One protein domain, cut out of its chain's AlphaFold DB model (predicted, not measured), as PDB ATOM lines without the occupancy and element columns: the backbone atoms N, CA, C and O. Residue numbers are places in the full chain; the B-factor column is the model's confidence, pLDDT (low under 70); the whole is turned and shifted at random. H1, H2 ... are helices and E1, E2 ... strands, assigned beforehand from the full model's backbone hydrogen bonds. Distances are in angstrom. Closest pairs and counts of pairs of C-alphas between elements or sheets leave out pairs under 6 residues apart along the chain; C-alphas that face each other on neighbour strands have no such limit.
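Overview. This is residues 236 to 375 of the 937 residues of the protein "Surface-anchored membrane protein" of Corynebacterium diphtheriae (UniProt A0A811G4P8). Two strongly twisted sheets of four strands are packed face to face as a sandwich, their strands crossed at 42 degrees, with the edge strands E7 and E8 close together at one side and E4 and E5 at the other. The tip of the long hairpin E1 and E2, residues 256 to 261, sticks out at one end, and the short helix H1 lies across the sheet E4 E3 E6 E7. The printed part has 140 residues with eight named strands and one named helix, in the order E1 E2 E3 H1 E4 E5 E6 E7 E8; the sheets, E5 E2 E1 E8 and E4 E3 E6 E7, are both antiparallel, and the class is mostly strand. The whole is compact, with a radius of gyration of the C-alphas of 16.3 A, and spans 58 by 38 by 24 A, only just elongated.

Along the chain. Find C-alpha 242 at (32.090, -0.218, 22.170); from there E1, residues 242 to 253, runs 33.9 A to C-alpha 253 at (21.608, -30.694, 11.496). E2, residues 264 to 274, runs 31.7 A. The same sheet holds E5, residues 319 to 323, and E8, residues 364 to 370, which ends at C-alpha 370 at (28.014, 1.514, 23.416). In the second sheet look for E3, residues 281 to 289, 25.1 A long, and E6, residues 333 to 341, 25.5 A long, with E4, residues 307 to 313, and E7, residues 351 to 357. H1 is residues 296 to 302.

Arrangement. Start at the hairpin E1 and E2, antiparallel at 164 degrees, where N 248 and O 269 are 3.0 A apart, within hydrogen-bond range. Beside E2, N 270 and O 320 of the edge strand E5 are 2.9 A apart; beside E1, N 245 and O 367 of the edge strand E8 are 2.8 A apart. In the second sheet look at N 284 of E3 and O 338 of E6, 2.9 A, N 283 of E3 and O 311 of E4, 2.8 A, and N 337 and O 353 in the hairpin E6 and E7, 2.9 A. Between the sheets, the closest C-alphas of E7 and E8 are those of Phe 353 and Ala 369, 5.1 A apart. H1 is on the second sheet at a height of 9.4 A, across the strands at 81 degrees to E6 on the local plane. In H1 every O i to N i+4 pair is within hydrogen-bond range.

Size, cuts and confidence. The C-alphas of Asp 259 and Asp 375, the two farthest apart, are 60.4 A apart. The printed part has no cut and no long link. Look for low confidence, under 70, at 24 residues, among them 252 to 264 and 328 to 331; the mean pLDDT of the printed part is 82.2.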
ATOM      1  N   LYS A 236      37.357  -2.374  37.339       88.19
ATOM      2  CA  LYS A 236      37.956  -2.303  36.000       88.19
ATOM      3  C   LYS A 236      37.383  -1.137  35.218       88.19
ATOM      4  O   LYS A 236      36.183  -1.093  34.955       88.19
ATOM      5  N   THR A 237      38.247  -0.211  34.806       90.19
ATOM      6  CA  THR A 237      37.891   0.822  33.823       90.19
ATOM      7  C   THR A 237      38.033   0.229  32.420       90.19
ATOM      8  O   THR A 237      39.148  -0.166  32.081       90.19
ATOM      9  N   PRO A 238      36.965   0.168  31.601       89.75
ATOM     10  CA  PRO A 238      37.069  -0.284  30.217       89.75
ATOM     11  C   PRO A 238      38.090   0.531  29.420       89.75
ATOM     12  O   PRO A 238      38.057   1.763  29.427       89.75
ATOM     13  N   THR A 239      38.969  -0.151  28.688       91.00
ATOM     14  CA  THR A 239      39.875   0.477  27.713       91.00
ATOM     15  C   THR A 239      39.140   0.956  26.457       91.00
ATOM     16  O   THR A 239      39.581   1.915  25.821       91.00
ATOM     17  N   GLY A 240      37.993   0.344  26.147       89.75
ATOM     18  CA  GLY A 240      37.053   0.742  25.102       89.75
ATOM     19  C   GLY A 240      35.603   0.601  25.570       89.75
ATOM     20  O   GLY A 240      35.287  -0.235  26.415       89.75
ATOM     21  N   ASN A 241      34.711   1.435  25.031       90.50
ATOM     22  CA  ASN A 241      33.291   1.477  25.412       90.50
ATOM     23  C   ASN A 241      32.371   0.799  24.387       90.50
ATOM     24  O   ASN A 241      31.171   0.692  24.642       90.50
ATOM     25  N   THR A 242      32.898   0.384  23.233       94.81
ATOM     26  CA  THR A 242      32.090  -0.218  22.170       94.81
ATOM     27  C   THR A 242      31.931  -1.725  22.383       94.81
ATOM     28  O   THR A 242      32.805  -2.399  22.931       94.81
ATOM     29  N   VAL A 243      30.795  -2.263  21.948       96.56
ATOM     30  CA  VAL A 243      30.514  -3.698  21.892       96.56
ATOM     31  C   VAL A 243      30.032  -4.026  20.491       96.56
ATOM     32  O   VAL A 243      29.050  -3.454  20.018       96.56
ATOM     33  N   LYS A 244      30.727  -4.945  19.826       97.06
ATOM     34  CA  LYS A 244      30.335  -5.459  18.515       97.06
ATOM     35  C   LYS A 244      29.331  -6.583  18.696       97.06
ATOM     36  O   LYS A 244      29.555  -7.480  19.508       97.06
ATOM     37  N   VAL A 245      28.259  -6.539  17.919       97.31
ATOM     38  CA  VAL A 245      27.220  -7.566  17.867       97.31
ATOM     39  C   VAL A 245      27.069  -8.041  16.429       97.31
ATOM     40  O   VAL A 245      26.931  -7.231  15.513       97.31
ATOM     41  N   SER A 246      27.093  -9.350  16.218       95.44
ATOM     42  CA  SER A 246      26.817  -9.950  14.911       95.44
ATOM     43  C   SER A 246      26.153 -11.308  15.069       95.44
ATOM     44  O   SER A 246      26.581 -12.107  15.900       95.44
ATOM     45  N   SER A 247      25.157 -11.580  14.236       92.94
ATOM     46  CA  SER A 247      24.430 -12.845  14.175       92.94
ATOM     47  C   SER A 247      24.652 -13.524  12.828       92.94
ATOM     48  O   SER A 247      24.516 -12.880  11.785       92.94
ATOM     49  N   THR A 248      24.934 -14.824  12.849       92.31
ATOM     50  CA  THR A 248      24.962 -15.672  11.650       92.31
ATOM     51  C   THR A 248      23.887 -16.739  11.782       92.31
ATOM     52  O   THR A 248      23.980 -17.595  12.657       92.31
ATOM     53  N   LEU A 249      22.868 -16.676  10.927       88.44
ATOM     54  CA  LEU A 249      21.869 -17.721  10.763       88.44
ATOM     55  C   LEU A 249      22.503 -18.903  10.021       88.44
ATOM     56  O   LEU A 249      23.058 -18.735   8.933       88.44
ATOM     57  N   ASN A 250      22.398 -20.087  10.611       84.56
ATOM     58  CA  ASN A 250      22.846 -21.348  10.047       84.56
ATOM     59  C   ASN A 250      21.696 -22.359  10.107       84.56
ATOM     60  O   ASN A 250      21.001 -22.452  11.122       84.56
ATOM     61  N   ASP A 251      21.554 -23.170   9.062       79.00
ATOM     62  CA  ASP A 251      20.812 -24.424   9.169       79.00
ATOM     63  C   ASP A 251      21.707 -25.413   9.933       79.00
ATOM     64  O   ASP A 251      22.833 -25.692   9.507       79.00
ATOM     65  N   PHE A 252      21.243 -25.913  11.078       68.88
ATOM     66  CA  PHE A 252      21.955 -26.916  11.861       68.88
ATOM     67  C   PHE A 252      21.259 -28.268  11.734       68.88
ATOM     68  O   PHE A 252      20.035 -28.373  11.788       68.88
ATOM     69  N   ILE A 253      22.065 -29.310  11.561       63.03
ATOM     70  CA  ILE A 253      21.608 -30.694  11.496       63.03
ATOM     71  C   ILE A 253      21.853 -31.285  12.882       63.03
ATOM     72  O   ILE A 253      23.013 -31.398  13.289       63.03
ATOM     73  N   ALA A 254      20.796 -31.626  13.623       57.09
ATOM     74  CA  ALA A 254      20.965 -32.466  14.806       57.09
ATOM     75  C   ALA A 254      21.600 -33.796  14.362       57.09
ATOM     76  O   ALA A 254      21.269 -34.308  13.292       57.09
ATOM     77  N   ASN A 255      22.557 -34.325  15.134       49.59
ATOM     78  CA  ASN A 255      23.197 -35.591  14.766       49.59
ATOM     79  C   ASN A 255      22.143 -36.700  14.650       49.59
ATOM     80  O   ASN A 255      21.188 -36.706  15.418       49.59
ATOM     81  N   GLU A 256      22.357 -37.609  13.698       44.75
ATOM     82  CA  GLU A 256      21.457 -38.711  13.335       44.75
ATOM     83  C   GLU A 256      20.882 -39.432  14.570       44.75
ATOM     84  O   GLU A 256      21.622 -40.065  15.330       44.75
ATOM     85  N   ASP A 257      19.556 -39.362  14.741       46.56
ATOM     86  CA  ASP A 257      18.816 -40.306  15.581       46.56
ATOM     87  C   ASP A 257      18.966 -41.732  15.007       46.56
ATOM     88  O   ASP A 257      19.265 -41.911  13.823       46.56
ATOM     89  N   GLU A 258      18.727 -42.772  15.820       44.88
ATOM     90  CA  GLU A 258      18.953 -44.185  15.434       44.88
ATOM     91  C   GLU A 258      18.143 -44.665  14.198       44.88
ATOM     92  O   GLU A 258      18.396 -45.762  13.694       44.88
ATOM     93  N   ASP A 259      17.211 -43.845  13.696       46.44
ATOM     94  CA  ASP A 259      16.327 -44.091  12.547       46.44
ATOM     95  C   ASP A 259      16.759 -43.396  11.225       46.44
ATOM     96  O   ASP A 259      16.023 -43.464  10.238       46.44
ATOM     97  N   ASP A 260      17.952 -42.779  11.149       47.03
ATOM     98  CA  ASP A 260      18.538 -42.192   9.912       47.03
ATOM     99  C   ASP A 260      17.787 -40.936   9.365       47.03
ATOM    100  O   ASP A 260      18.096 -40.435   8.279       47.03
ATOM    101  N   GLU A 261      16.809 -40.385  10.104       45.81
ATOM    102  CA  GLU A 261      16.138 -39.111   9.779       45.81
ATOM    103  C   GLU A 261      16.813 -37.923  10.484       45.81
ATOM    104  O   GLU A 261      16.745 -37.767  11.700       45.81
ATOM    105  N   SER A 262      17.446 -37.035   9.712       52.56
ATOM    106  CA  SER A 262      18.077 -35.830  10.256       52.56
ATOM    107  C   SER A 262      17.067 -34.693  10.452       52.56
ATOM    108  O   SER A 262      16.544 -34.155   9.468       52.56
ATOM    109  N   SER A 263      16.852 -34.250  11.690       56.88
ATOM    110  CA  SER A 263      16.114 -33.015  11.967       56.88
ATOM    111  C   SER A 263      17.003 -31.787  11.710       56.88
ATOM    112  O   SER A 263      18.080 -31.618  12.287       56.88
ATOM    113  N   THR A 264      16.566 -30.927  10.785       65.81
ATOM    114  CA  THR A 264      17.227 -29.649  10.485       65.81
ATOM    115  C   THR A 264      16.479 -28.510  11.158       65.81
ATOM    116  O   THR A 264      15.340 -28.240  10.773       65.81
ATOM    117  N   PHE A 265      17.125 -27.827  12.096       73.12
ATOM    118  CA  PHE A 265      16.583 -26.646  12.768       73.12
ATOM    119  C   PHE A 265      17.439 -25.414  12.458       73.12
ATOM    120  O   PHE A 265      18.633 -25.503  12.152       73.12
ATOM    121  N   LYS A 266      16.829 -24.236  12.524       81.00
ATOM    122  CA  LYS A 266      17.498 -22.953  12.349       81.00
ATOM    123  C   LYS A 266      18.103 -22.501  13.664       81.00
ATOM    124  O   LYS A 266      17.421 -22.360  14.677       81.00
ATOM    125  N   ALA A 267      19.390 -22.187  13.621       84.75
ATOM    126  CA  ALA A 267      20.107 -21.635  14.754       84.75
ATOM    127  C   ALA A 267      20.856 -20.366  14.358       84.75
ATOM    128  O   ALA A 267      21.351 -20.225  13.240       84.75
ATOM    129  N   VAL A 268      20.990 -19.450  15.308       88.44
ATOM    130  CA  VAL A 268      21.832 -18.269  15.174       88.44
ATOM    131  C   VAL A 268      23.066 -18.421  16.050       88.44
ATOM    132  O   VAL A 268      22.961 -18.560  17.267       88.44
ATOM    133  N   ASP A 269      24.240 -18.303  15.437       91.12
ATOM    134  CA  ASP A 269      25.485 -18.041  16.157       91.12
ATOM    135  C   ASP A 269      25.565 -16.536  16.441       91.12
ATOM    136  O   ASP A 269      25.883 -15.730  15.559       91.12
ATOM    137  N   LEU A 270      25.237 -16.148  17.674       93.12
ATOM    138  CA  LEU A 270      25.234 -14.764  18.133       93.12
ATOM    139  C   LEU A 270      26.565 -14.442  18.811       93.12
ATOM    140  O   LEU A 270      26.937 -15.025  19.826       93.12
ATOM    141  N   THR A 271      27.290 -13.482  18.247       96.12
ATOM    142  CA  THR A 271      28.554 -12.980  18.788       96.12
ATOM    143  C   THR A 271      28.331 -11.630  19.444       96.12
ATOM    144  O   THR A 271      27.840 -10.706  18.796       96.12
ATOM    145  N   VAL A 272      28.741 -11.496  20.706       97.25
ATOM    146  CA  VAL A 272      28.764 -10.222  21.435       97.25
ATOM    147  C   VAL A 272      30.160 -10.028  22.006       97.25
ATOM    148  O   VAL A 272      30.559 -10.719  22.941       97.25
ATOM    149  N   GLN A 273      30.917  -9.089  21.443       96.75
ATOM    150  CA  GLN A 273      32.322  -8.870  21.780       96.75
ATOM    151  C   GLN A 273      32.576  -7.410  22.184       96.75
ATOM    152  O   GLN A 273      32.574  -6.525  21.322       96.75
ATOM    153  N   PRO A 274      32.810  -7.135  23.481       95.94
ATOM    154  CA  PRO A 274      33.334  -5.852  23.930       95.94
ATOM    155  C   PRO A 274      34.698  -5.556  23.293       95.94
ATOM    156  O   PRO A 274      35.490  -6.464  23.047       95.94
ATOM    157  N   GLU A 275      34.978  -4.281  23.035       94.94
ATOM    158  CA  GLU A 275      36.277  -3.806  22.540       94.94
ATOM    159  C   GLU A 275      37.420  -4.110  23.519       94.94
ATOM    160  O   GLU A 275      38.524  -4.461  23.105       94.94
ATOM    161  N   ASP A 276      37.124  -4.029  24.815       94.12
ATOM    162  CA  ASP A 276      37.986  -4.515  25.883       94.12
ATOM    163  C   ASP A 276      37.691  -5.997  26.159       94.12
ATOM    164  O   ASP A 276      36.718  -6.345  26.836       94.12
ATOM    165  N   ASP A 277      38.542  -6.883  25.641       92.00
ATOM    166  CA  ASP A 277      38.354  -8.329  25.783       92.00
ATOM    167  C   ASP A 277      38.543  -8.839  27.228       92.00
ATOM    168  O   ASP A 277      38.217  -9.986  27.511       92.00
ATOM    169  N   SER A 278      38.985  -8.014  28.186       90.19
ATOM    170  CA  SER A 278      38.976  -8.413  29.604       90.19
ATOM    171  C   SER A 278      37.574  -8.385  30.229       90.19
ATOM    172  O   SER A 278      37.373  -8.920  31.322       90.19
ATOM    173  N   LEU A 279      36.595  -7.768  29.554       93.19
ATOM    174  CA  LEU A 279      35.245  -7.610  30.078       93.19
ATOM    175  C   LEU A 279      34.414  -8.889  29.970       93.19
ATOM    176  O   LEU A 279      34.333  -9.535  28.920       93.19
ATOM    177  N   VAL A 280      33.717  -9.171  31.067       94.00
ATOM    178  CA  VAL A 280      32.648 -10.163  31.178       94.00
ATOM    179  C   VAL A 280      31.314  -9.412  31.145       94.00
ATOM    180  O   VAL A 280      31.140  -8.418  31.862       94.00
ATOM    181  N   VAL A 281      30.388  -9.847  30.292       95.06
ATOM    182  CA  VAL A 281      29.082  -9.197  30.095       95.06
ATOM    183  C   VAL A 281      27.974 -10.242  29.995       95.06
ATOM    184  O   VAL A 281      28.139 -11.251  29.315       95.06
ATOM    185  N   GLN A 282      26.835  -9.994  30.638       93.75
ATOM    186  CA  GLN A 282      25.603 -10.728  30.361       93.75
ATOM    187  C   GLN A 282      24.917 -10.109  29.148       93.75
ATOM    188  O   GLN A 282      24.818  -8.886  29.037       93.75
ATOM    189  N   VAL A 283      24.415 -10.957  28.263       93.62
ATOM    190  CA  VAL A 283      23.580 -10.588  27.123       93.62
ATOM    191  C   VAL A 283      22.174 -11.092  27.421       93.62
ATOM    192  O   VAL A 283      22.010 -12.286  27.632       93.62
ATOM    193  N   LYS A 284      21.183 -10.199  27.460       89.62
ATOM    194  CA  LYS A 284      19.754 -10.506  27.658       89.62
ATOM    195  C   LYS A 284      18.917  -9.891  26.542       89.62
ATOM    196  O   LYS A 284      19.238  -8.799  26.087       89.62
ATOM    197  N   GLY A 285      17.815 -10.522  26.157       89.88
ATOM    198  CA  GLY A 285      16.881 -10.002  25.154       89.88
ATOM    199  C   GLY A 285      16.546 -11.084  24.142       89.88
ATOM    200  O   GLY A 285      16.346 -12.229  24.538       89.88
ATOM    201  N   GLY A 286      16.509 -10.743  22.857       90.50
ATOM    202  CA  GLY A 286      16.274 -11.717  21.794       90.50
ATOM    203  C   GLY A 286      15.678 -11.101  20.534       90.50
ATOM    204  O   GLY A 286      15.868  -9.914  20.254       90.50
ATOM    205  N   TYR A 287      14.955 -11.931  19.790       89.31
ATOM    206  CA  TYR A 287      14.193 -11.554  18.605       89.31
ATOM    207  C   TYR A 287      12.749 -11.255  19.002       89.31
ATOM    208  O   TYR A 287      12.079 -12.116  19.564       89.31
ATOM    209  N   TYR A 288      12.283 -10.044  18.708       86.94
ATOM    210  CA  TYR A 288      10.915  -9.588  18.959       86.94
ATOM    211  C   TYR A 288      10.185  -9.399  17.627       86.94
ATOM    212  O   TYR A 288      10.746  -8.781  16.721       86.94
ATOM    213  N   GLU A 289       8.946  -9.868  17.512       84.50
ATOM    214  CA  GLU A 289       7.995  -9.355  16.515       84.50
ATOM    215  C   GLU A 289       7.573  -7.935  16.911       84.50
ATOM    216  O   GLU A 289       7.307  -7.673  18.082       84.50
ATOM    217  N   VAL A 290       7.565  -6.994  15.959       75.81
ATOM    218  CA  VAL A 290       7.279  -5.576  16.247       75.81
ATOM    219  C   VAL A 290       6.414  -4.961  15.149       75.81
ATOM    220  O   VAL A 290       6.753  -5.033  13.962       75.81
ATOM    221  N   GLU A 291       5.318  -4.292  15.527       72.62
ATOM    222  CA  GLU A 291       4.507  -3.555  14.557       72.62
ATOM    223  C   GLU A 291       5.216  -2.271  14.087       72.62
ATOM    224  O   GLU A 291       5.967  -1.605  14.806       72.62
ATOM    225  N   SER A 292       4.976  -1.889  12.829       64.75
ATOM    226  CA  SER A 292       5.672  -0.765  12.192       64.75
ATOM    227  C   SER A 292       5.383   0.576  12.888       64.75
ATOM    228  O   SER A 292       4.358   1.213  12.636       64.75
ATOM    229  N   GLY A 293       6.330   1.037  13.711       64.38
ATOM    230  CA  GLY A 293       6.276   2.327  14.408       64.38
ATOM    231  C   GLY A 293       6.198   2.260  15.938       64.38
ATOM    232  O   GLY A 293       6.083   3.319  16.553       64.38
ATOM    233  N   GLU A 294       6.263   1.075  16.550       74.56
ATOM    234  CA  GLU A 294       6.347   0.929  18.012       74.56
ATOM    235  C   GLU A 294       7.727   1.328  18.577       74.56
ATOM    236  O   GLU A 294       8.751   1.239  17.896       74.56
ATOM    237  N   ASP A 295       7.771   1.773  19.841       80.44
ATOM    238  CA  ASP A 295       9.036   2.022  20.544       80.44
ATOM    239  C   ASP A 295       9.575   0.705  21.118       80.44
ATOM    240  O   ASP A 295       8.971   0.093  22.002       80.44
ATOM    241  N   ILE A 296      10.747   0.278  20.644       79.00
ATOM    242  CA  ILE A 296      11.389  -0.972  21.072       79.00
ATOM    243  C   ILE A 296      11.640  -1.040  22.589       79.00
ATOM    244  O   ILE A 296      11.703  -2.128  23.153       79.00
ATOM    245  N   ASN A 297      11.766   0.094  23.287       77.25
ATOM    246  CA  ASN A 297      11.918   0.099  24.741       77.25
ATOM    247  C   ASN A 297      10.608  -0.261  25.449       77.25
ATOM    248  O   ASN A 297      10.662  -0.942  26.473       77.25
ATOM    249  N   ASP A 298       9.465   0.160  24.901       75.12
ATOM    250  CA  ASP A 298       8.145  -0.199  25.416       75.12
ATOM    251  C   ASP A 298       7.868  -1.685  25.138       75.12
ATOM    252  O   ASP A 298       7.486  -2.404  26.066       75.12
ATOM    253  N   VAL A 299       8.183  -2.180  23.931       75.06
ATOM    254  CA  VAL A 299       8.112  -3.614  23.569       75.06
ATOM    255  C   VAL A 299       8.950  -4.464  24.530       75.06
ATOM    256  O   VAL A 299       8.392  -5.281  25.260       75.06
ATOM    257  N   MET A 300      10.257  -4.193  24.660       69.06
ATOM    258  CA  MET A 300      11.156  -4.907  25.590       69.06
ATOM    259  C   MET A 300      10.758  -4.798  27.077       69.06
ATOM    260  O   MET A 300      11.357  -5.471  27.915       69.06
ATOM    261  N   SER A 301       9.826  -3.909  27.439       66.69
ATOM    262  CA  SER A 301       9.335  -3.739  28.815       66.69
ATOM    263  C   SER A 301       7.959  -4.359  29.075       66.69
ATOM    264  O   SER A 301       7.557  -4.474  30.233       66.69
ATOM    265  N   SER A 302       7.235  -4.731  28.015       61.28
ATOM    266  CA  SER A 302       5.845  -5.199  28.077       61.28
ATOM    267  C   SER A 302       5.626  -6.575  27.441       61.28
ATOM    268  O   SER A 302       4.599  -7.197  27.707       61.28
ATOM    269  N   GLN A 303       6.586  -7.055  26.649       70.25
ATOM    270  CA  GLN A 303       6.550  -8.323  25.928       70.25
ATOM    271  C   GLN A 303       7.858  -9.096  26.144       70.25
ATOM    272  O   GLN A 303       8.930  -8.512  26.329       70.25
ATOM    273  N   GLU A 304       7.766 -10.422  26.110       72.88
ATOM    274  CA  GLU A 304       8.919 -11.325  26.077       72.88
ATOM    275  C   GLU A 304       9.295 -11.592  24.599       72.88
ATOM    276  O   GLU A 304       8.412 -11.565  23.742       72.88
ATOM    277  N   PRO A 305      10.586 -11.775  24.259       79.44
ATOM    278  CA  PRO A 305      11.017 -12.025  22.880       79.44
ATOM    279  C   PRO A 305      10.519 -13.384  22.374       79.44
ATOM    280  O   PRO A 305      10.624 -14.369  23.104       79.44
ATOM    281  N   THR A 306      10.082 -13.455  21.112       82.50
ATOM    282  CA  THR A 306       9.683 -14.701  20.432       82.50
ATOM    283  C   THR A 306      10.792 -15.758  20.502       82.50
ATOM    284  O   THR A 306      10.525 -16.901  20.853       82.50
ATOM    285  N   CYS A 307      12.048 -15.365  20.249       82.75
ATOM    286  CA  CYS A 307      13.218 -16.218  20.486       82.75
ATOM    287  C   CYS A 307      14.172 -15.526  21.459       82.75
ATOM    288  O   CYS A 307      14.827 -14.535  21.115       82.75
ATOM    289  N   MET A 308      14.232 -16.041  22.688       82.25
ATOM    290  CA  MET A 308      15.017 -15.466  23.778       82.25
ATOM    291  C   MET A 308      16.524 -15.719  23.618       82.25
ATOM    292  O   MET A 308      16.986 -16.709  23.060       82.25
ATOM    293  N   THR A 309      17.319 -14.802  24.154       82.62
ATOM    294  CA  THR A 309      18.773 -14.883  24.282       82.62
ATOM    295  C   THR A 309      19.161 -14.520  25.712       82.62
ATOM    296  O   THR A 309      18.890 -13.407  26.169       82.62
ATOM    297  N   ASN A 310      19.840 -15.437  26.404       86.19
ATOM    298  CA  ASN A 310      20.517 -15.172  27.672       86.19
ATOM    299  C   ASN A 310      21.855 -15.930  27.709       86.19
ATOM    300  O   ASN A 310      21.856 -17.154  27.625       86.19
ATOM    301  N   PHE A 311      22.988 -15.227  27.790       88.00
ATOM    302  CA  PHE A 311      24.309 -15.857  27.956       88.00
ATOM    303  C   PHE A 311      25.349 -14.899  28.549       88.00
ATOM    304  O   PHE A 311      25.159 -13.680  28.572       88.00
ATOM    305  N   ILE A 312      26.476 -15.448  29.015       92.50
ATOM    306  CA  ILE A 312      27.636 -14.678  29.482       92.50
ATOM    307  C   ILE A 312      28.718 -14.695  28.396       92.50
ATOM    308  O   ILE A 312      29.272 -15.746  28.077       92.50
ATOM    309  N   SER A 313      29.052 -13.519  27.864       94.69
ATOM    310  CA  SER A 313      30.198 -13.320  26.975       94.69
ATOM    311  C   SER A 313      31.435 -12.934  27.789       94.69
ATOM    312  O   SER A 313      31.423 -11.954  28.541       94.69
ATOM    313  N   PHE A 314      32.523 -13.683  27.612       94.25
ATOM    314  CA  PHE A 314      33.786 -13.528  28.340       94.25
ATOM    315  C   PHE A 314      35.000 -13.849  27.439       94.25
ATOM    316  O   PHE A 314      34.818 -14.444  26.376       94.25
ATOM    317  N   PRO A 315      36.241 -13.444  27.787       92.44
ATOM    318  CA  PRO A 315      37.423 -13.806  26.996       92.44
ATOM    319  C   PRO A 315      37.542 -15.326  26.830       92.44
ATOM    320  O   PRO A 315      37.576 -16.058  27.812       92.44
ATOM    321  N   GLY A 316      37.594 -15.798  25.584       89.38
ATOM    322  CA  GLY A 316      37.543 -17.227  25.239       89.38
ATOM    323  C   GLY A 316      36.146 -17.760  24.882       89.38
ATOM    324  O   GLY A 316      36.060 -18.777  24.203       89.38
ATOM    325  N   ASN A 317      35.067 -17.050  25.230       91.56
ATOM    326  CA  ASN A 317      33.687 -17.403  24.883       91.56
ATOM    327  C   ASN A 317      32.865 -16.149  24.517       91.56
ATOM    328  O   ASN A 317      32.205 -15.541  25.359       91.56
ATOM    329  N   ARG A 318      32.946 -15.728  23.247       94.69
ATOM    330  CA  ARG A 318      32.280 -14.516  22.717       94.69
ATOM    331  C   ARG A 318      31.067 -14.792  21.829       94.69
ATOM    332  O   ARG A 318      30.316 -13.862  21.536       94.69
ATOM    333  N   THR A 319      30.897 -16.040  21.407       93.25
ATOM    334  CA  THR A 319      29.863 -16.482  20.471       93.25
ATOM    335  C   THR A 319      29.088 -17.620  21.111       93.25
ATOM    336  O   THR A 319      29.688 -18.572  21.601       93.25
ATOM    337  N   THR A 320      27.764 -17.531  21.113       87.94
ATOM    338  CA  THR A 320      26.881 -18.573  21.641       87.94
ATOM    339  C   THR A 320      25.783 -18.857  20.624       87.94
ATOM    340  O   THR A 320      25.358 -17.969  19.884       87.94
ATOM    341  N   ARG A 321      25.392 -20.129  20.529       86.31
ATOM    342  CA  ARG A 321      24.351 -20.591  19.618       86.31
ATOM    343  C   ARG A 321      22.999 -20.519  20.309       86.31
ATOM    344  O   ARG A 321      22.872 -20.971  21.442       86.31
ATOM    345  N   HIS A 322      22.007 -19.999  19.602       82.12
ATOM    346  CA  HIS A 322      20.620 -19.944  20.047       82.12
ATOM    347  C   HIS A 322      19.728 -20.552  18.966       82.12
ATOM    348  O   HIS A 322      19.901 -20.239  17.786       82.12
ATOM    349  N   SER A 323      18.792 -21.420  19.353       79.62
ATOM    350  CA  SER A 323      17.730 -21.855  18.442       79.62
ATOM    351  C   SER A 323      16.852 -20.660  18.065       79.62
ATOM    352  O   SER A 323      16.626 -19.765  18.883       79.62
ATOM    353  N   VAL A 324      16.379 -20.632  16.820       80.81
ATOM    354  CA  VAL A 324      15.379 -19.666  16.341       80.81
ATOM    355  C   VAL A 324      14.223 -20.355  15.609       80.81
ATOM    356  O   VAL A 324      13.526 -19.722  14.819       80.81
ATOM    357  N   ASP A 325      14.024 -21.652  15.861       74.69
ATOM    358  CA  ASP A 325      13.006 -22.475  15.192       74.69
ATOM    359  C   ASP A 325      11.568 -22.033  15.487       74.69
ATOM    360  O   ASP A 325      10.708 -22.135  14.615       74.69
ATOM    361  N   ASP A 326      11.312 -21.480  16.675       68.75
ATOM    362  CA  ASP A 326       9.997 -20.946  17.050       68.75
ATOM    363  C   ASP A 326       9.698 -19.570  16.418       68.75
ATOM    364  O   ASP A 326       8.551 -19.124  16.410       68.75
ATOM    365  N   CYS A 327      10.698 -18.910  15.819       75.31
ATOM    366  CA  CYS A 327      10.540 -17.644  15.098       75.31
ATOM    367  C   CYS A 327      10.258 -17.877  13.603       75.31
ATOM    368  O   CYS A 327      11.099 -17.618  12.732       75.31
ATOM    369  N   GLU A 328       9.058 -18.372  13.289       61.47
ATOM    370  CA  GLU A 328       8.621 -18.617  11.911       61.47
ATOM    371  C   GLU A 328       7.731 -17.509  11.332       61.47
ATOM    372  O   GLU A 328       6.538 -17.434  11.618       61.47
ATOM    373  N   GLY A 329       8.258 -16.743  10.372       55.78
ATOM    374  CA  GLY A 329       7.431 -15.859   9.552       55.78
ATOM    375  C   GLY A 329       8.185 -15.098   8.460       55.78
ATOM    376  O   GLY A 329       9.407 -14.977   8.491       55.78
ATOM    377  N   GLU A 330       7.428 -14.524   7.517       55.72
ATOM    378  CA  GLU A 330       7.879 -13.417   6.644       55.72
ATOM    379  C   GLU A 330       7.767 -12.056   7.382       55.72
ATOM    380  O   GLU A 330       7.631 -11.002   6.760       55.72
ATOM    381  N   GLU A 331       7.737 -12.073   8.718       65.12
ATOM    382  CA  GLU A 331       7.429 -10.915   9.561       65.12
ATOM    383  C   GLU A 331       8.661 -10.037   9.834       65.12
ATOM    384  O   GLU A 331       9.805 -10.421   9.573       65.12
ATOM    385  N   ASN A 332       8.432  -8.816  10.326       79.94
ATOM    386  CA  ASN A 332       9.524  -7.909  10.680       79.94
ATOM    387  C   ASN A 332       9.959  -8.191  12.119       79.94
ATOM    388  O   ASN A 332       9.226  -7.885  13.059       79.94
ATOM    389  N   TYR A 333      11.167  -8.726  12.276       86.50
ATOM    390  CA  TYR A 333      11.770  -8.939  13.585       86.50
ATOM    391  C   TYR A 333      12.662  -7.762  13.976       86.50
ATOM    392  O   TYR A 333      13.262  -7.085  13.139       86.50
ATOM    393  N   VAL A 334      12.823  -7.556  15.277       89.12
ATOM    394  CA  VAL A 334      13.864  -6.704  15.842       89.12
ATOM    395  C   VAL A 334      14.723  -7.549  16.771       89.12
ATOM    396  O   VAL A 334      14.242  -8.065  17.778       89.12
ATOM    397  N   LEU A 335      16.014  -7.674  16.453       91.94
ATOM    398  CA  LEU A 335      16.998  -8.209  17.392       91.94
ATOM    399  C   LEU A 335      17.347  -7.099  18.384       91.94
ATOM    400  O   LEU A 335      18.031  -6.141  18.017       91.94
ATOM    401  N   ALA A 336      16.879  -7.218  19.625       92.31
ATOM    402  CA  ALA A 336      17.126  -6.240  20.676       92.31
ATOM    403  C   ALA A 336      17.787  -6.899  21.893       92.31
ATOM    404  O   ALA A 336      17.257  -7.849  22.470       92.31
ATOM    405  N   LEU A 337      18.958  -6.386  22.281       94.44
ATOM    406  CA  LEU A 337      19.788  -6.954  23.345       94.44
ATOM    407  C   LEU A 337      20.210  -5.887  24.357       94.44
ATOM    408  O   LEU A 337      20.712  -4.819  24.000       94.44
ATOM    409  N   ASP A 338      20.082  -6.224  25.632       93.75
ATOM    410  CA  ASP A 338      20.758  -5.580  26.745       93.75
ATOM    411  C   ASP A 338      22.079  -6.285  27.033       93.75
ATOM    412  O   ASP A 338      22.119  -7.470  27.360       93.75
ATOM    413  N   ILE A 339      23.163  -5.523  26.956       96.25
ATOM    414  CA  ILE A 339      24.520  -5.985  27.222       96.25
ATOM    415  C   ILE A 339      24.946  -5.342  28.539       96.25
ATOM    416  O   ILE A 339      25.153  -4.128  28.632       96.25
ATOM    417  N   ILE A 340      25.009  -6.153  29.587       93.81
ATOM    418  CA  ILE A 340      25.120  -5.723  30.978       93.81
ATOM    419  C   ILE A 340      26.510  -6.120  31.486       93.81
ATOM    420  O   ILE A 340      26.802  -7.311  31.573       93.81
ATOM    421  N   PRO A 341      27.394  -5.170  31.825       93.50
ATOM    422  CA  PRO A 341      28.715  -5.506  32.336       93.50
ATOM    423  C   PRO A 341      28.639  -5.916  33.814       93.50
ATOM    424  O   PRO A 341      27.626  -5.701  34.489       93.50
ATOM    425  N   THR A 342      29.705  -6.537  34.329       92.81
ATOM    426  CA  THR A 342      29.767  -6.890  35.759       92.81
ATOM    427  C   THR A 342      29.740  -5.640  36.642       92.81
ATOM    428  O   THR A 342      30.133  -4.551  36.223       92.81
ATOM    429  N   SER A 343      29.354  -5.802  37.908       91.56
ATOM    430  CA  SER A 343      29.463  -4.756  38.937       91.56
ATOM    431  C   SER A 343      30.881  -4.182  39.058       91.56
ATOM    432  O   SER A 343      31.024  -2.981  39.280       91.56
ATOM    433  N   ARG A 344      31.927  -4.997  38.854       90.44
ATOM    434  CA  ARG A 344      33.345  -4.582  38.852       90.44
ATOM    435  C   ARG A 344      33.683  -3.612  37.721       90.44
ATOM    436  O   ARG A 344      34.605  -2.818  37.865       90.44
ATOM    437  N   THR A 345      32.947  -3.634  36.615       91.06
ATOM    438  CA  THR A 345      33.196  -2.760  35.467       91.06
ATOM    439  C   THR A 345      32.665  -1.347  35.718       91.06
ATOM    440  O   THR A 345      31.489  -1.148  36.030       91.06
ATOM    441  N   ILE A 346      33.523  -0.345  35.531       89.88
ATOM    442  CA  ILE A 346      33.198   1.079  35.651       89.88
ATOM    443  C   ILE A 346      32.553   1.551  34.335       89.88
ATOM    444  O   ILE A 346      33.203   2.101  33.446       89.88
ATOM    445  N   ALA A 347      31.250   1.304  34.205       84.38
ATOM    446  CA  ALA A 347      30.420   1.723  33.076       84.38
ATOM    447  C   ALA A 347      29.139   2.418  33.566       84.38
ATOM    448  O   ALA A 347      28.593   2.075  34.613       84.38
ATOM    449  N   GLY A 348      28.625   3.374  32.788       77.00
ATOM    450  CA  GLY A 348      27.409   4.153  33.066       77.00
ATOM    451  C   GLY A 348      26.096   3.389  32.837       77.00
ATOM    452  O   GLY A 348      25.107   3.979  32.397       77.00
ATOM    453  N   GLY A 349      26.094   2.077  33.084       83.25
ATOM    454  CA  GLY A 349      24.980   1.158  32.844       83.25
ATOM    455  C   GLY A 349      25.174   0.237  31.634       83.25
ATOM    456  O   GLY A 349      26.249   0.172  31.036       83.25
ATOM    457  N   LYS A 350      24.106  -0.492  31.292       89.94
ATOM    458  CA  LYS A 350      24.056  -1.421  30.154       89.94
ATOM    459  C   LYS A 350      24.209  -0.699  28.809       89.94
ATOM    460  O   LYS A 350      23.705   0.415  28.645       89.94
ATOM    461  N   ALA A 351      24.855  -1.355  27.853       93.88
ATOM    462  CA  ALA A 351      24.755  -1.001  26.443       93.88
ATOM    463  C   ALA A 351      23.495  -1.662  25.862       93.88
ATOM    464  O   ALA A 351      23.132  -2.762  26.279       93.88
ATOM    465  N   ARG A 352      22.825  -1.007  24.911       92.31
ATOM    466  CA  ARG A 352      21.670  -1.579  24.207       92.31
ATOM    467  C   ARG A 352      21.973  -1.689  22.721       92.31
ATOM    468  O   ARG A 352      22.405  -0.714  22.110       92.31
ATOM    469  N   PHE A 353      21.744  -2.873  22.172       94.62
ATOM    470  CA  PHE A 353      21.802  -3.157  20.746       94.62
ATOM    471  C   PHE A 353      20.384  -3.314  20.196       94.62
ATOM    472  O   PHE A 353      19.537  -3.902  20.865       94.62
ATOM    473  N   VAL A 354      20.136  -2.792  18.994       91.75
ATOM    474  CA  VAL A 354      18.866  -2.930  18.268       91.75
ATOM    475  C   VAL A 354      19.180  -3.037  16.775       91.75
ATOM    476  O   VAL A 354      19.877  -2.174  16.241       91.75
ATOM    477  N   ALA A 355      18.653  -4.058  16.101       90.62
ATOM    478  CA  ALA A 355      18.724  -4.209  14.649       90.62
ATOM    479  C   ALA A 355      17.360  -4.618  14.072       90.62
ATOM    480  O   ALA A 355      16.802  -5.639  14.467       90.62
ATOM    481  N   GLU A 356      16.842  -3.829  13.125       88.50
ATOM    482  CA  GLU A 356      15.662  -4.183  12.323       88.50
ATOM    483  C   GLU A 356      16.013  -5.282  11.312       88.50
ATOM    484  O   GLU A 356      16.951  -5.128  10.524       88.50
ATOM    485  N   LEU A 357      15.215  -6.344  11.284       86.62
ATOM    486  CA  LEU A 357      15.313  -7.463  10.356       86.62
ATOM    487  C   LEU A 357      14.033  -7.501   9.521       86.62
ATOM    488  O   LEU A 357      12.934  -7.712  10.032       86.62
ATOM    489  N   LYS A 358      14.184  -7.218   8.228       76.81
ATOM    490  CA  LYS A 358      13.084  -7.199   7.260       76.81
ATOM    491  C   LYS A 358      13.033  -8.548   6.570       76.81
ATOM    492  O   LYS A 358      14.084  -9.081   6.222       76.81
ATOM    493  N   ASP A 359      11.818  -9.039   6.357       72.00
ATOM    494  CA  ASP A 359      11.542 -10.320   5.704       72.00
ATOM    495  C   ASP A 359      12.078 -11.541   6.504       72.00
ATOM    496  O   ASP A 359      12.650 -12.472   5.932       72.00
ATOM    497  N   GLY A 360      11.875 -11.550   7.832       76.88
ATOM    498  CA  GLY A 360      12.244 -12.645   8.743       76.88
ATOM    499  C   GLY A 360      13.602 -12.491   9.451       76.88
ATOM    500  O   GLY A 360      14.282 -11.469   9.346       76.88
ATOM    501  N   ILE A 361      14.013 -13.522  10.201       83.12
ATOM    502  CA  ILE A 361      15.337 -13.567  10.848       83.12
ATOM    503  C   ILE A 361      16.444 -13.714   9.797       83.12
ATOM    504  O   ILE A 361      16.399 -14.590   8.934       83.12
ATOM    505  N   ALA A 362      17.474 -12.874   9.914       83.06
ATOM    506  CA  ALA A 362      18.608 -12.818   8.999       83.06
ATOM    507  C   ALA A 362      19.936 -12.526   9.729       83.06
ATOM    508  O   ALA A 362      19.977 -12.228  10.929       83.06
ATOM    509  N   ASN A 363      21.039 -12.594   8.981       87.25
ATOM    510  CA  ASN A 363      22.370 -12.233   9.469       87.25
ATOM    511  C   ASN A 363      22.448 -10.740   9.826       87.25
ATOM    512  O   ASN A 363      21.929  -9.901   9.090       87.25
ATOM    513  N   THR A 364      23.179 -10.395  10.891       86.25
ATOM    514  CA  THR A 364      23.519  -8.997  11.213       86.25
ATOM    515  C   THR A 364      25.016  -8.748  11.062       86.25
ATOM    516  O   THR A 364      25.853  -9.364  11.726       86.25
ATOM    517  N   GLU A 365      25.373  -7.809  10.182       80.56
ATOM    518  CA  GLU A 365      26.765  -7.434   9.924       80.56
ATOM    519  C   GLU A 365      27.295  -6.457  10.986       80.56
ATOM    520  O   GLU A 365      27.225  -5.240  10.822       80.56
ATOM    521  N   GLY A 366      27.871  -6.996  12.065       72.19
ATOM    522  CA  GLY A 366      28.834  -6.284  12.923       72.19
ATOM    523  C   GLY A 366      28.358  -4.946  13.498       72.19
ATOM    524  O   GLY A 366      29.128  -3.982  13.528       72.19
ATOM    525  N   GLY A 367      27.101  -4.880  13.934       88.94
ATOM    526  CA  GLY A 367      26.520  -3.698  14.553       88.94
ATOM    527  C   GLY A 367      27.206  -3.321  15.873       88.94
ATOM    528  O   GLY A 367      27.908  -4.125  16.487       88.94
ATOM    529  N   ILE A 368      27.027  -2.071  16.306       92.81
ATOM    530  CA  ILE A 368      27.728  -1.507  17.467       92.81
ATOM    531  C   ILE A 368      26.714  -1.059  18.519       92.81
ATOM    532  O   ILE A 368      25.803  -0.289  18.222       92.81
ATOM    533  N   ALA A 369      26.917  -1.507  19.754       93.62
ATOM    534  CA  ALA A 369      26.329  -0.924  20.954       93.62
ATOM    535  C   ALA A 369      27.423  -0.218  21.772       93.62
ATOM    536  O   ALA A 369      28.601  -0.563  21.674       93.62
ATOM    537  N   GLU A 370      27.054   0.761  22.598       93.19
ATOM    538  CA  GLU A 370      28.014   1.514  23.416       93.19
ATOM    539  C   GLU A 370      27.623   1.516  24.895       93.19
ATOM    540  O   GLU A 370      26.486   1.828  25.261       93.19
ATOM    541  N   PHE A 371      28.590   1.221  25.764       89.94
ATOM    542  CA  PHE A 371      28.474   1.526  27.183       89.94
ATOM    543  C   PHE A 371      28.556   3.037  27.373       89.94
ATOM    544  O   PHE A 371      29.534   3.676  26.970       89.94
ATOM    545  N   LYS A 372      27.579   3.613  28.078       84.44
ATOM    546  CA  LYS A 372      27.712   4.981  28.588       84.44
ATOM    547  C   LYS A 372      28.986   5.075  29.429       84.44
ATOM    548  O   LYS A 372      29.303   4.160  30.190       84.44
ATOM    549  N   LYS A 373      29.718   6.182  29.315       77.81
ATOM    550  CA  LYS A 373      30.824   6.459  30.239       77.81
ATOM    551  C   LYS A 373      30.249   6.669  31.637       77.81
ATOM    552  O   LYS A 373      29.177   7.252  31.777       77.81
ATOM    553  N   ALA A 374      30.925   6.144  32.654       70.56
ATOM    554  CA  ALA A 374      30.581   6.468  34.029       70.56
ATOM    555  C   ALA A 374      31.046   7.902  34.311       70.56
ATOM    556  O   ALA A 374      32.237   8.192  34.182       70.56
ATOM    557  N   ASP A 375      30.126   8.779  34.710       62.66
ATOM    558  CA  ASP A 375      30.445  10.136  35.164       62.66
ATOM    559  C   ASP A 375      31.007  10.094  36.597       62.66
ATOM    560  O   ASP A 375      30.437  10.648  37.537       62.66
TER     561      ASP A 375